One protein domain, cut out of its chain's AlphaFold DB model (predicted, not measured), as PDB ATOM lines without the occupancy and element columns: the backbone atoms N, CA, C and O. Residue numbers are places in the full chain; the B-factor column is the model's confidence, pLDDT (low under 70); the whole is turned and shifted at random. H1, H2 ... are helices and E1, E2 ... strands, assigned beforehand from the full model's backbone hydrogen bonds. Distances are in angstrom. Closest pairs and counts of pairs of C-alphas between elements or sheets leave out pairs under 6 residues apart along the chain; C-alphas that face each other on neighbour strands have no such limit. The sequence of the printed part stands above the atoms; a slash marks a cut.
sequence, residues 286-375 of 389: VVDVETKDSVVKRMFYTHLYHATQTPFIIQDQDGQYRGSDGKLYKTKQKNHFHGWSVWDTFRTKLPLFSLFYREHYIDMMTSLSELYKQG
ATOM      1  N   VAL A 286     234.109 238.112 389.692       96.81
ATOM      2  CA  VAL A 286     235.347 238.875 389.929       96.81
ATOM      3  C   VAL A 286     236.523 238.395 389.069       96.81
ATOM      4  O   VAL A 286     237.436 239.168 388.788       96.81
ATOM      5  N   VAL A 287     236.496 237.134 388.622       95.81
ATOM      6  CA  VAL A 287     237.475 236.575 387.686       95.81
ATOM      7  C   VAL A 287     236.762 235.838 386.556       95.81
ATOM      8  O   VAL A 287     235.936 234.949 386.793       95.81
ATOM      9  N   ASP A 288     237.142 236.149 385.316       94.69
ATOM     10  CA  ASP A 288     236.791 235.335 384.155       94.69
ATOM     11  C   ASP A 288     237.915 234.349 383.821       94.69
ATOM     12  O   ASP A 288     239.037 234.746 383.512       94.69
ATOM     13  N   VAL A 289     237.616 233.051 383.912       94.81
ATOM     14  CA  VAL A 289     238.572 231.988 383.591       94.81
ATOM     15  C   VAL A 289     238.390 231.529 382.146       94.81
ATOM     16  O   VAL A 289     237.464 230.776 381.805       94.81
ATOM     17  N   GLU A 290     239.347 231.907 381.307       94.00
ATOM     18  CA  GLU A 290     239.450 231.463 379.921       94.00
ATOM     19  C   GLU A 290     240.250 230.159 379.820       94.00
ATOM     20  O   GLU A 290     241.475 230.133 379.761       94.00
ATOM     21  N   THR A 291     239.536 229.034 379.800       93.81
ATOM     22  CA  THR A 291     240.112 227.721 379.494       93.81
ATOM     23  C   THR A 291     239.121 226.852 378.722       93.81
ATOM     24  O   THR A 291     237.900 227.022 378.842       93.81
ATOM     25  N   LYS A 292     239.658 225.918 377.929       92.88
ATOM     26  CA  LYS A 292     238.897 224.843 377.271       92.88
ATOM     27  C   LYS A 292     238.639 223.657 378.208       92.88
ATOM     28  O   LYS A 292     237.782 222.835 377.903       92.88
ATOM     29  N   ASP A 293     239.354 223.578 379.329       95.81
ATOM     30  CA  ASP A 293     239.213 222.515 380.319       95.81
ATOM     31  C   ASP A 293     238.075 222.838 381.306       95.81
ATOM     32  O   ASP A 293     238.157 223.757 382.128       95.81
ATOM     33  N   SER A 294     236.976 222.087 381.211       93.25
ATOM     34  CA  SER A 294     235.809 222.264 382.079       93.25
ATOM     35  C   SER A 294     236.067 221.837 383.527       93.25
ATOM     36  O   SER A 294     235.420 222.371 384.431       93.25
ATOM     37  N   VAL A 295     237.023 220.931 383.766       96.06
ATOM     38  CA  VAL A 295     237.424 220.491 385.107       96.06
ATOM     39  C   VAL A 295     238.177 221.614 385.806       96.06
ATOM     40  O   VAL A 295     237.811 221.974 386.923       96.06
ATOM     41  N   VAL A 296     239.143 222.245 385.132       96.19
ATOM     42  CA  VAL A 296     239.872 223.407 385.679       96.19
ATOM     43  C   VAL A 296     238.910 224.545 386.016       96.19
ATOM     44  O   VAL A 296     239.006 225.147 387.086       96.19
ATOM     45  N   LYS A 297     237.932 224.811 385.140       96.00
ATOM     46  CA  LYS A 297     236.922 225.849 385.378       96.00
ATOM     47  C   LYS A 297     236.042 225.533 386.591       96.00
ATOM     48  O   LYS A 297     235.843 226.407 387.434       96.00
ATOM     49  N   ARG A 298     235.575 224.282 386.717       97.50
ATOM     50  CA  ARG A 298     234.829 223.803 387.895       97.50
ATOM     51  C   ARG A 298     235.660 223.937 389.167       97.50
ATOM     52  O   ARG A 298     235.183 224.486 390.152       97.50
ATOM     53  N   MET A 299     236.909 223.478 389.148       97.25
ATOM     54  CA  MET A 299     237.805 223.587 390.297       97.25
ATOM     55  C   MET A 299     237.979 225.043 390.721       97.25
ATOM     56  O   MET A 299     237.777 225.343 391.894       97.25
ATOM     57  N   PHE A 300     238.288 225.954 389.797       97.75
ATOM     58  CA  PHE A 300     238.500 227.361 390.135       97.75
ATOM     59  C   PHE A 300     237.279 227.982 390.829       97.75
ATOM     60  O   PHE A 300     237.402 228.505 391.940       97.75
ATOM     61  N   TYR A 301     236.094 227.888 390.214       98.19
ATOM     62  CA  TYR A 301     234.893 228.516 390.770       98.19
ATOM     63  C   TYR A 301     234.436 227.851 392.070       98.19
ATOM     64  O   TYR A 301     234.008 228.553 392.984       98.19
ATOM     65  N   THR A 302     234.612 226.536 392.220       98.38
ATOM     66  CA  THR A 302     234.332 225.846 393.488       98.38
ATOM     67  C   THR A 302     235.292 226.257 394.607       98.38
ATOM     68  O   THR A 302     234.862 226.477 395.738       98.38
ATOM     69  N   HIS A 303     236.586 226.440 394.325       97.06
ATOM     70  CA  HIS A 303     237.533 226.914 395.341       97.06
ATOM     71  C   HIS A 303     237.275 228.378 395.725       97.06
ATOM     72  O   HIS A 303     237.375 228.725 396.903       97.06
ATOM     73  N   LEU A 304     236.879 229.228 394.771       97.75
ATOM     74  CA  LEU A 304     236.464 230.604 395.060       97.75
ATOM     75  C   LEU A 304     235.166 230.648 395.889       97.75
ATOM     76  O   LEU A 304     235.057 231.438 396.835       97.75
ATOM     77  N   TYR A 305     234.220 229.749 395.593       98.31
ATOM     78  CA  TYR A 305     233.027 229.511 396.405       98.31
ATOM     79  C   TYR A 305     233.407 229.143 397.845       98.31
ATOM     80  O   TYR A 305     232.982 229.826 398.776       98.31
ATOM     81  N   HIS A 306     234.274 228.145 398.051       97.38
ATOM     82  CA  HIS A 306     234.737 227.752 399.389       97.38
ATOM     83  C   HIS A 306     235.494 228.869 400.115       97.38
ATOM     84  O   HIS A 306     235.291 229.077 401.315       97.38
ATOM     85  N   ALA A 307     236.326 229.634 399.406       96.62
ATOM     86  CA  ALA A 307     237.052 230.753 399.995       96.62
ATOM     87  C   ALA A 307     236.085 231.775 400.605       96.62
ATOM     88  O   ALA A 307     236.327 232.245 401.712       96.62
ATOM     89  N   THR A 308     234.959 232.052 399.950       97.12
ATOM     90  CA  THR A 308     233.976 233.071 400.361       97.12
ATOM     91  C   THR A 308     232.854 232.542 401.259       97.12
ATOM     92  O   THR A 308     231.890 233.245 401.550       97.12
ATOM     93  N   GLN A 309     232.997 231.325 401.792       96.06
ATOM     94  CA  GLN A 309     232.105 230.791 402.826       96.06
ATOM     95  C   GLN A 309     232.341 231.409 404.212       96.06
ATOM     96  O   GLN A 309     231.437 231.374 405.048       96.06
ATOM     97  N   THR A 310     233.547 231.913 404.481       95.31
ATOM     98  CA  THR A 310     233.958 232.505 405.768       95.31
ATOM     99  C   THR A 310     234.940 233.659 405.538       95.31
ATOM    100  O   THR A 310     235.602 233.666 404.496       95.31
ATOM    101  N   PRO A 311     235.113 234.610 406.473       97.25
ATOM    102  CA  PRO A 311     234.358 234.790 407.723       97.25
ATOM    103  C   PRO A 311     232.872 235.115 407.480       97.25
ATOM    104  O   PRO A 311     232.449 235.309 406.345       97.25
ATOM    105  N   PHE A 312     232.062 235.122 408.533       98.12
ATOM    106  CA  PHE A 312     230.615 235.338 408.475       98.12
ATOM    107  C   PHE A 312     230.258 236.800 408.738       98.12
ATOM    108  O   PHE A 312     230.803 237.395 409.665       98.12
ATOM    109  N   ILE A 313     229.295 237.347 407.998       98.50
ATOM    110  CA  ILE A 313     228.680 238.651 408.284       98.50
ATOM    111  C   ILE A 313     227.631 238.454 409.386       98.50
ATOM    112  O   ILE A 313     226.581 237.852 409.136       98.50
ATOM    113  N   ILE A 314     227.904 238.937 410.603       98.06
ATOM    114  CA  ILE A 314     227.104 238.592 411.796       98.06
ATOM    115  C   ILE A 314     226.226 239.715 412.343       98.06
ATOM    116  O   ILE A 314     225.323 239.423 413.128       98.06
ATOM    117  N   GLN A 315     226.465 240.974 411.965       98.00
ATOM    118  CA  GLN A 315     225.690 242.088 412.504       98.00
ATOM    119  C   GLN A 315     224.211 241.994 412.125       98.00
ATOM    120  O   GLN A 315     223.841 241.494 411.059       98.00
ATOM    121  N   ASP A 316     223.361 242.506 413.004       96.69
ATOM    122  CA  ASP A 316     221.951 242.716 412.713       96.69
ATOM    123  C   ASP A 316     221.738 243.951 411.824       96.69
ATOM    124  O   ASP A 316     222.671 244.682 411.495       96.69
ATOM    125  N   GLN A 317     220.500 244.160 411.365       89.88
ATOM    126  CA  GLN A 317     220.178 245.131 410.309       89.88
ATOM    127  C   GLN A 317     220.528 246.583 410.652       89.88
ATOM    128  O   GLN A 317     220.755 247.380 409.747       89.88
ATOM    129  N   ASP A 318     220.557 246.933 411.934       91.00
ATOM    130  CA  ASP A 318     220.941 248.258 412.414       91.00
ATOM    131  C   ASP A 318     222.458 248.393 412.639       91.00
ATOM    132  O   ASP A 318     222.916 249.450 413.068       91.00
ATOM    133  N   GLY A 319     223.239 247.350 412.351       96.62
ATOM    134  CA  GLY A 319     224.682 247.286 412.565       96.62
ATOM    135  C   GLY A 319     225.088 246.796 413.957       96.62
ATOM    136  O   GLY A 319     226.286 246.761 414.247       96.62
ATOM    137  N   GLN A 320     224.141 246.430 414.830       97.94
ATOM    138  CA  GLN A 320     224.466 245.892 416.151       97.94
ATOM    139  C   GLN A 320     225.049 244.481 416.079       97.94
ATOM    140  O   GLN A 320     224.620 243.646 415.283       97.94
ATOM    141  N   TYR A 321     226.006 244.197 416.954       97.81
ATOM    142  CA  TYR A 321     226.592 242.872 417.127       97.81
ATOM    143  C   TYR A 321     227.114 242.704 418.559       97.81
ATOM    144  O   TYR A 321     227.391 243.693 419.240       97.81
ATOM    145  N   ARG A 322     227.257 241.462 419.030       96.31
ATOM    146  CA  ARG A 322     227.971 241.175 420.282       96.31
ATOM    147  C   ARG A 322     229.452 240.939 420.003       96.31
ATOM    148  O   ARG A 322     229.776 240.263 419.032       96.31
ATOM    149  N   GLY A 323     230.328 241.499 420.828       95.06
ATOM    150  CA  GLY A 323     231.765 241.235 420.782       95.06
ATOM    151  C   GLY A 323     232.122 239.898 421.428       95.06
ATOM    152  O   GLY A 323     231.295 239.287 422.109       95.06
ATOM    153  N   SER A 324     233.372 239.460 421.266       94.31
ATOM    154  CA  SER A 324     233.883 238.254 421.941       94.31
ATOM    155  C   SER A 324     233.934 238.394 423.468       94.31
ATOM    156  O   SER A 324     234.047 237.388 424.167       94.31
ATOM    157  N   ASP A 325     233.820 239.614 424.002       93.81
ATOM    158  CA  ASP A 325     233.684 239.913 425.434       93.81
ATOM    159  C   ASP A 325     232.216 239.896 425.923       93.81
ATOM    160  O   ASP A 325     231.931 240.240 427.071       93.81
ATOM    161  N   GLY A 326     231.270 239.527 425.051       93.81
ATOM    162  CA  GLY A 326     229.836 239.447 425.340       93.81
ATOM    163  C   GLY A 326     229.091 240.788 425.331       93.81
ATOM    164  O   GLY A 326     227.853 240.796 425.420       93.81
ATOM    165  N   LYS A 327     229.794 241.922 425.194       96.38
ATOM    166  CA  LYS A 327     229.181 243.257 425.181       96.38
ATOM    167  C   LYS A 327     228.577 243.588 423.824       96.38
ATOM    168  O   LYS A 327     228.934 243.011 422.800       96.38
ATOM    169  N   LEU A 328     227.628 244.519 423.827       97.56
ATOM    170  CA  LEU A 328     226.960 244.986 422.619       97.56
ATOM    171  C   LEU A 328     227.739 246.144 421.989       97.56
ATOM    172  O   LEU A 328     228.076 247.115 422.661       97.56
ATOM    173  N   TYR A 329     227.954 246.054 420.682       97.75
ATOM    174  CA  TYR A 329     228.627 247.052 419.862       97.75
ATOM    175  C   TYR A 329     227.791 247.376 418.627       97.75
ATOM    176  O   TYR A 329     226.798 246.712 418.324       97.75
ATOM    177  N   LYS A 330     228.216 248.404 417.890       97.44
ATOM    178  CA  LYS A 330     227.619 248.804 416.618       97.44
ATOM    179  C   LYS A 330     228.718 249.075 415.599       97.44
ATOM    180  O   LYS A 330     229.622 249.863 415.872       97.44
ATOM    181  N   THR A 331     228.658 248.422 414.441       96.56
ATOM    182  CA  THR A 331     229.619 248.684 413.363       96.56
ATOM    183  C   THR A 331     229.305 250.008 412.671       96.56
ATOM    184  O   THR A 331     228.143 250.381 412.509       96.56
ATOM    185  N   LYS A 332     230.358 250.726 412.271       93.44
ATOM    186  CA  LYS A 332     230.263 251.897 411.383       93.44
ATOM    187  C   LYS A 332     230.418 251.515 409.908       93.44
ATOM    188  O   LYS A 332     230.173 252.347 409.045       93.44
ATOM    189  N   GLN A 333     230.851 250.284 409.647       94.81
ATOM    190  CA  GLN A 333     231.052 249.751 408.309       94.81
ATOM    191  C   GLN A 333     229.787 249.099 407.764       94.81
ATOM    192  O   GLN A 333     228.839 248.834 408.508       94.81
ATOM    193  N   LYS A 334     229.798 248.783 406.464       95.88
ATOM    194  CA  LYS A 334     228.710 248.032 405.829       95.88
ATOM    195  C   LYS A 334     228.558 246.653 406.467       95.88
ATOM    196  O   LYS A 334     227.433 246.238 406.754       95.88
ATOM    197  N   ASN A 335     229.677 245.963 406.705       97.94
ATOM    198  CA  ASN A 335     229.686 244.642 407.317       97.94
ATOM    199  C   ASN A 335     230.531 244.561 408.590       97.94
ATOM    200  O   ASN A 335     231.532 245.258 408.747       97.94
ATOM    201  N   HIS A 336     230.129 243.667 409.493       98.38
ATOM    202  CA  HIS A 336     230.944 243.212 410.611       98.38
ATOM    203  C   HIS A 336     231.123 241.696 410.538       98.38
ATOM    204  O   HIS A 336     230.150 240.937 410.487       98.38
ATOM    205  N   PHE A 337     232.379 241.265 410.533       98.19
ATOM    206  CA  PHE A 337     232.756 239.877 410.315       98.19
ATOM    207  C   PHE A 337     233.136 239.152 411.608       98.19
ATOM    208  O   PHE A 337     233.705 239.740 412.524       98.19
ATOM    209  N   HIS A 338     232.864 237.848 411.653       96.75
ATOM    210  CA  HIS A 338     233.282 236.941 412.722       96.75
ATOM    211  C   HIS A 338     233.547 235.524 412.182       96.75
ATOM    212  O   HIS A 338     233.229 235.227 411.034       96.75
ATOM    213  N   GLY A 339     234.098 234.621 412.995       94.75
ATOM    214  CA  GLY A 339     234.411 233.245 412.591       94.75
ATOM    215  C   GLY A 339     235.791 233.154 411.962       94.75
ATOM    216  O   GLY A 339     235.953 232.814 410.788       94.75
ATOM    217  N   TRP A 340     236.784 233.536 412.754       92.44
ATOM    218  CA  TRP A 340     238.150 233.723 412.306       92.44
ATOM    219  C   TRP A 340     238.922 232.403 412.347       92.44
ATOM    220  O   TRP A 340     238.717 231.578 413.226       92.44
ATOM    221  N   SER A 341     239.822 232.216 411.382       91.50
ATOM    222  CA  SER A 341     240.797 231.116 411.342       91.50
ATOM    223  C   SER A 341     242.132 231.704 410.897       91.50
ATOM    224  O   SER A 341     242.656 231.392 409.823       91.50
ATOM    225  N   VAL A 342     242.617 232.699 411.649       90.62
ATOM    226  CA  VAL A 342     243.681 233.602 411.178       90.62
ATOM    227  C   VAL A 342     244.986 232.875 410.896       90.62
ATOM    228  O   VAL A 342     245.597 233.205 409.892       90.62
ATOM    229  N   TRP A 343     245.344 231.841 411.671       90.44
ATOM    230  CA  TRP A 343     246.555 231.025 411.471       90.44
ATOM    231  C   TRP A 343     246.641 230.376 410.075       90.44
ATOM    232  O   TRP A 343     247.730 230.224 409.514       90.44
ATOM    233  N   ASP A 344     245.493 230.035 409.488       92.69
ATOM    234  CA  ASP A 344     245.399 229.502 408.126       92.69
ATOM    235  C   ASP A 344     245.253 230.641 407.104       92.69
ATOM    236  O   ASP A 344     245.969 230.726 406.105       92.69
ATOM    237  N   THR A 345     244.305 231.544 407.362       94.38
ATOM    238  CA  THR A 345     243.778 232.465 406.345       94.38
ATOM    239  C   THR A 345     244.688 233.647 406.024       94.38
ATOM    240  O   THR A 345     244.567 234.196 404.927       94.38
ATOM    241  N   PHE A 346     245.631 234.009 406.902       94.62
ATOM    242  CA  PHE A 346     246.594 235.085 406.629       94.62
ATOM    243  C   PHE A 346     247.525 234.777 405.447       94.62
ATOM    244  O   PHE A 346     247.999 235.695 404.785       94.62
ATOM    245  N   ARG A 347     247.771 233.487 405.171       96.81
ATOM    246  CA  ARG A 347     248.768 233.022 404.197       96.81
ATOM    247  C   ARG A 347     248.365 233.327 402.757       96.81
ATOM    248  O   ARG A 347     249.204 233.729 401.960       96.81
ATOM    249  N   THR A 348     247.093 233.110 402.418       96.00
ATOM    250  CA  THR A 348     246.606 233.189 401.026       96.00
ATOM    251  C   THR A 348     245.205 233.779 400.900       96.00
ATOM    252  O   THR A 348     244.968 234.594 400.015       96.00
ATOM    253  N   LYS A 349     244.271 233.430 401.792       96.62
ATOM    254  CA  LYS A 349     242.867 233.854 401.692       96.62
ATOM    255  C   LYS A 349     242.652 235.347 401.961       96.62
ATOM    256  O   LYS A 349     241.964 236.006 401.191       96.62
ATOM    257  N   LEU A 350     243.235 235.896 403.025       96.56
ATOM    258  CA  LEU A 350     243.156 237.334 403.304       96.56
ATOM    259  C   LEU A 350     243.888 238.169 402.230       96.56
ATOM    260  O   LEU A 350     243.291 239.136 401.759       96.56
ATOM    261  N   PRO A 351     245.098 237.789 401.761       97.50
ATOM    262  CA  PRO A 351     245.707 238.402 400.578       97.50
ATOM    263  C   PRO A 351     244.838 238.329 399.313       97.50
ATOM    264  O   PRO A 351     244.721 239.312 398.595       97.50
ATOM    265  N   LEU A 352     244.171 237.202 399.046       97.69
ATOM    266  CA  LEU A 352     243.242 237.087 397.915       97.69
ATOM    267  C   LEU A 352     242.104 238.112 398.022       97.69
ATOM    268  O   LEU A 352     241.747 238.759 397.040       97.69
ATOM    269  N   PHE A 353     241.536 238.279 399.216       98.19
ATOM    270  CA  PHE A 353     240.432 239.209 399.443       98.19
ATOM    271  C   PHE A 353     240.838 240.673 399.299       98.19
ATOM    272  O   PHE A 353     240.022 241.464 398.830       98.19
ATOM    273  N   SER A 354     242.079 241.038 399.631       97.56
ATOM    274  CA  SER A 354     242.565 242.407 399.412       97.56
ATOM    275  C   SER A 354     242.649 242.770 397.924       97.56
ATOM    276  O   SER A 354     242.503 243.943 397.576       97.56
ATOM    277  N   LEU A 355     242.816 241.767 397.052       97.31
ATOM    278  CA  LEU A 355     242.830 241.924 395.599       97.31
ATOM    279  C   LEU A 355     241.420 241.858 394.996       97.31
ATOM    280  O   LEU A 355     241.047 242.724 394.212       97.31
ATOM    281  N   PHE A 356     240.643 240.829 395.343       97.44
ATOM    282  CA  PHE A 356     239.384 240.518 394.652       97.44
ATOM    283  C   PHE A 356     238.174 241.220 395.276       97.44
ATOM    284  O   PHE A 356     237.259 241.634 394.573       97.44
ATOM    285  N   TYR A 357     238.158 241.389 396.599       97.75
ATOM    286  CA  TYR A 357     236.981 241.857 397.336       97.75
ATOM    287  C   TYR A 357     237.344 243.001 398.285       97.75
ATOM    288  O   TYR A 357     237.055 242.940 399.480       97.75
ATOM    289  N   ARG A 358     237.974 244.056 397.752       96.94
ATOM    290  CA  ARG A 358     238.569 245.156 398.530       96.94
ATOM    291  C   ARG A 358     237.639 245.749 399.597       96.94
ATOM    292  O   ARG A 358     238.069 245.914 400.733       96.94
ATOM    293  N   GLU A 359     236.371 245.997 399.272       97.00
ATOM    294  CA  GLU A 359     235.389 246.520 400.239       97.00
ATOM    295  C   GLU A 359     235.121 245.535 401.388       97.00
ATOM    296  O   GLU A 359     235.156 245.906 402.559       97.00
ATOM    297  N   HIS A 360     234.949 244.243 401.076       97.88
ATOM    298  CA  HIS A 360     234.802 243.208 402.103       97.88
ATOM    299  C   HIS A 360     236.080 243.087 402.940       97.88
ATOM    300  O   HIS A 360     236.010 242.886 404.148       97.88
ATOM    301  N   TYR A 361     237.251 243.237 402.319       98.06
ATOM    302  CA  TYR A 361     238.528 243.204 403.020       98.06
ATOM    303  C   TYR A 361     238.685 244.377 404.002       98.06
ATOM    304  O   TYR A 361     239.117 244.158 405.132       98.06
ATOM    305  N   ILE A 362     238.275 245.597 403.630       98.12
ATOM    306  CA  ILE A 362     238.257 246.766 404.533       98.12
ATOM    307  C   ILE A 362     237.340 246.509 405.738       98.12
ATOM    308  O   ILE A 362     237.743 246.730 406.888       98.12
ATOM    309  N   ASP A 363     236.138 245.984 405.495       98.44
ATOM    310  CA  ASP A 363     235.193 245.603 406.549       98.44
ATOM    311  C   ASP A 363     235.780 244.513 407.471       98.44
ATOM    312  O   ASP A 363     235.656 244.591 408.700       98.44
ATOM    313  N   MET A 364     236.470 243.512 406.909       98.25
ATOM    314  CA  MET A 364     237.140 242.448 407.668       98.25
ATOM    315  C   MET A 364     238.275 242.993 408.538       98.25
ATOM    316  O   MET A 364     238.345 242.651 409.718       98.25
ATOM    317  N   MET A 365     239.142 243.853 407.998       97.44
ATOM    318  CA  MET A 365     240.248 244.444 408.762       97.44
ATOM    319  C   MET A 365     239.731 245.371 409.864       97.44
ATOM    320  O   MET A 365     240.254 245.355 410.978       97.44
ATOM    321  N   THR A 366     238.652 246.113 409.597       97.62
ATOM    322  CA  THR A 366     237.976 246.903 410.635       97.62
ATOM    323  C   THR A 366     237.421 245.989 411.729       97.62
ATOM    324  O   THR A 366     237.628 246.254 412.908       97.62
ATOM    325  N   SER A 367     236.781 244.876 411.361       97.88
ATOM    326  CA  SER A 367     236.236 243.909 412.326       97.88
ATOM    327  C   SER A 367     237.327 243.276 413.199       97.88
ATOM    328  O   SER A 367     237.136 243.155 414.406       97.88
ATOM    329  N   LEU A 368     238.490 242.943 412.625       95.88
ATOM    330  CA  LEU A 368     239.659 242.468 413.380       95.88
ATOM    331  C   LEU A 368     240.249 243.552 414.295       95.88
ATOM    332  O   LEU A 368     240.643 243.251 415.419       95.88
ATOM    333  N   SER A 369     240.285 244.812 413.849       95.94
ATOM    334  CA  SER A 369     240.729 245.933 414.689       95.94
ATOM    335  C   SER A 369     239.816 246.126 415.903       95.94
ATOM    336  O   SER A 369     240.302 246.307 417.018       95.94
ATOM    337  N   GLU A 370     238.498 246.032 415.714       96.12
ATOM    338  CA  GLU A 370     237.537 246.085 416.820       96.12
ATOM    339  C   GLU A 370     237.669 244.872 417.748       96.12
ATOM    340  O   GLU A 370     237.680 245.040 418.965       96.12
ATOM    341  N   LEU A 371     237.866 243.670 417.198       94.75
ATOM    342  CA  LEU A 371     238.130 242.460 417.981       94.75
ATOM    343  C   LEU A 371     239.370 242.610 418.881       94.75
ATOM    344  O   LEU A 371     239.342 242.214 420.045       94.75
ATOM    345  N   TYR A 372     240.443 243.221 418.367       93.56
ATOM    346  CA  TYR A 372     241.640 243.524 419.154       93.56
ATOM    347  C   TYR A 372     241.331 244.494 420.306       93.56
ATOM    348  O   TYR A 372     241.691 244.228 421.451       93.56
ATOM    349  N   LYS A 373     240.592 245.581 420.040       93.88
ATOM    350  CA  LYS A 373     240.176 246.551 421.076       93.88
ATOM    351  C   LYS A 373     239.270 245.933 422.144       93.88
ATOM    352  O   LYS A 373     239.258 246.406 423.276       93.88
ATOM    353  N   GLN A 374     238.522 244.888 421.794       93.06
ATOM    354  CA  GLN A 374     237.681 244.117 422.716       93.06
ATOM    355  C   GLN A 374     238.487 243.168 423.622       93.06
ATOM    356  O   GLN A 374     237.904 242.528 424.492       93.06
ATOM    357  N   GLY A 375     239.812 243.079 423.455       88.56
ATOM    358  CA  GLY A 375     240.686 242.287 424.325       88.56
ATOM    359  C   GLY A 375     240.696 240.792 424.002       88.56
ATOM    360  O   GLY A 375     240.849 239.963 424.898       88.56
TER     361      GLY A 375
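What this domain is: This is residues 286 to 375 of the 389 residues of an uncharacterized protein of Bacteroidetes bacterium 4572_117 (UniProt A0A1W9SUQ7). This is a long, loosely built model with helix H1 at one end of its length and a small two-strand hairpin, E1 and E2, at the other. Between these ends, the helical hairpin of H3 and H4 lies in the middle part, H4 running lengthwise towards the strand end, while the long links on either side of the strands are tied together by a short pairing of residues 312 to 313 with 337 to 338. Residues 290 to 296, of which 294 to 296 belong to H1, stick out at the far end of H1. The printed part has 90 residues, with four named helices and two named strands in the order H1, E1, E2, H2, H3, H4; the sheet's order is E1 - E2, antiparallel, and the class is mostly helix. The whole is loose, with a radius of gyration of the C-alphas of 15.6 A, and elongated, spanning 52 by 28 by 18 A.

How they stand to each other: Begin at the sheet, where E1, residues 320 to 322, and E2, residues 328 to 330, form a hairpin of antiparallel neighbours with 142 degrees between their directions. Look at C-alphas 320 and 330, which face each other at 4.3 A, and at N 321 and O 329, within hydrogen-bond range at 3.0 A; N 329 and O 321 are at 2.8 A. Next, find H3, residues 349 to 356, and H4, residues 358 to 373, which form a helical hairpin. They touch, with the C-alphas of Ser 354 and Tyr 361 the closest at 5.5 A, and H4 does this with residues 360 to 362 alone. Their lines stand at a steep tilt of 40 degrees, opposite ways. H2, residues 342 to 345, and H3 meet only through their link, and they are near each other, with 5 pairs of C-alphas within 10 A. H1, residues 294 to 307, is close to but not clearly touching H3; the closest C-alphas are those of Ala 307 and Lys 349, 6.8 A apart. The lines of H1 and H3 are about perpendicular, only just, at 71 degrees. Among the pairs that are apart are H1 and H4, E1 and H4, E2 and H4, and H2 and H4. In H1, H3 and H4 every O i to N i+4 pair is within hydrogen-bond range; H2 is too short for such a pair, and its one O i to N i+3 pair is within range.

Where its parts are: Find C-alpha 320 at (224.466, 245.892, 416.151), where E1 begins; it is 7.2 A long from first to last C-alpha, and E2 is 7.1 A long. Go back to C-alpha 294 at (235.809, 222.264, 382.079); from there H1 runs 19.9 A to C-alpha 307. After the strands, look for H2 from Val 342 to Thr 345, 5.0 A long, and for H3 from Lys 349 to Phe 356, 10.3 A long. H4 follows from Arg 358 over 22.6 A to C-alpha 373 at (240.176, 246.551, 421.076).

The domain as a whole: The two C-alphas farthest apart are those of Lys 292 and Lys 327, at 52.2 A, and the first and last printed C-alphas, of Val 286 and Gly 375, are 35.0 A apart. The printed part has no cut. The links H1 to E1, with 12 residues, and E2 to H2, with 11 residues, are long; those from E1 to E2, H2 to H3 and H3 to H4 are tight. The mean pLDDT of the printed part is 96.0, and no printed residue is under 70.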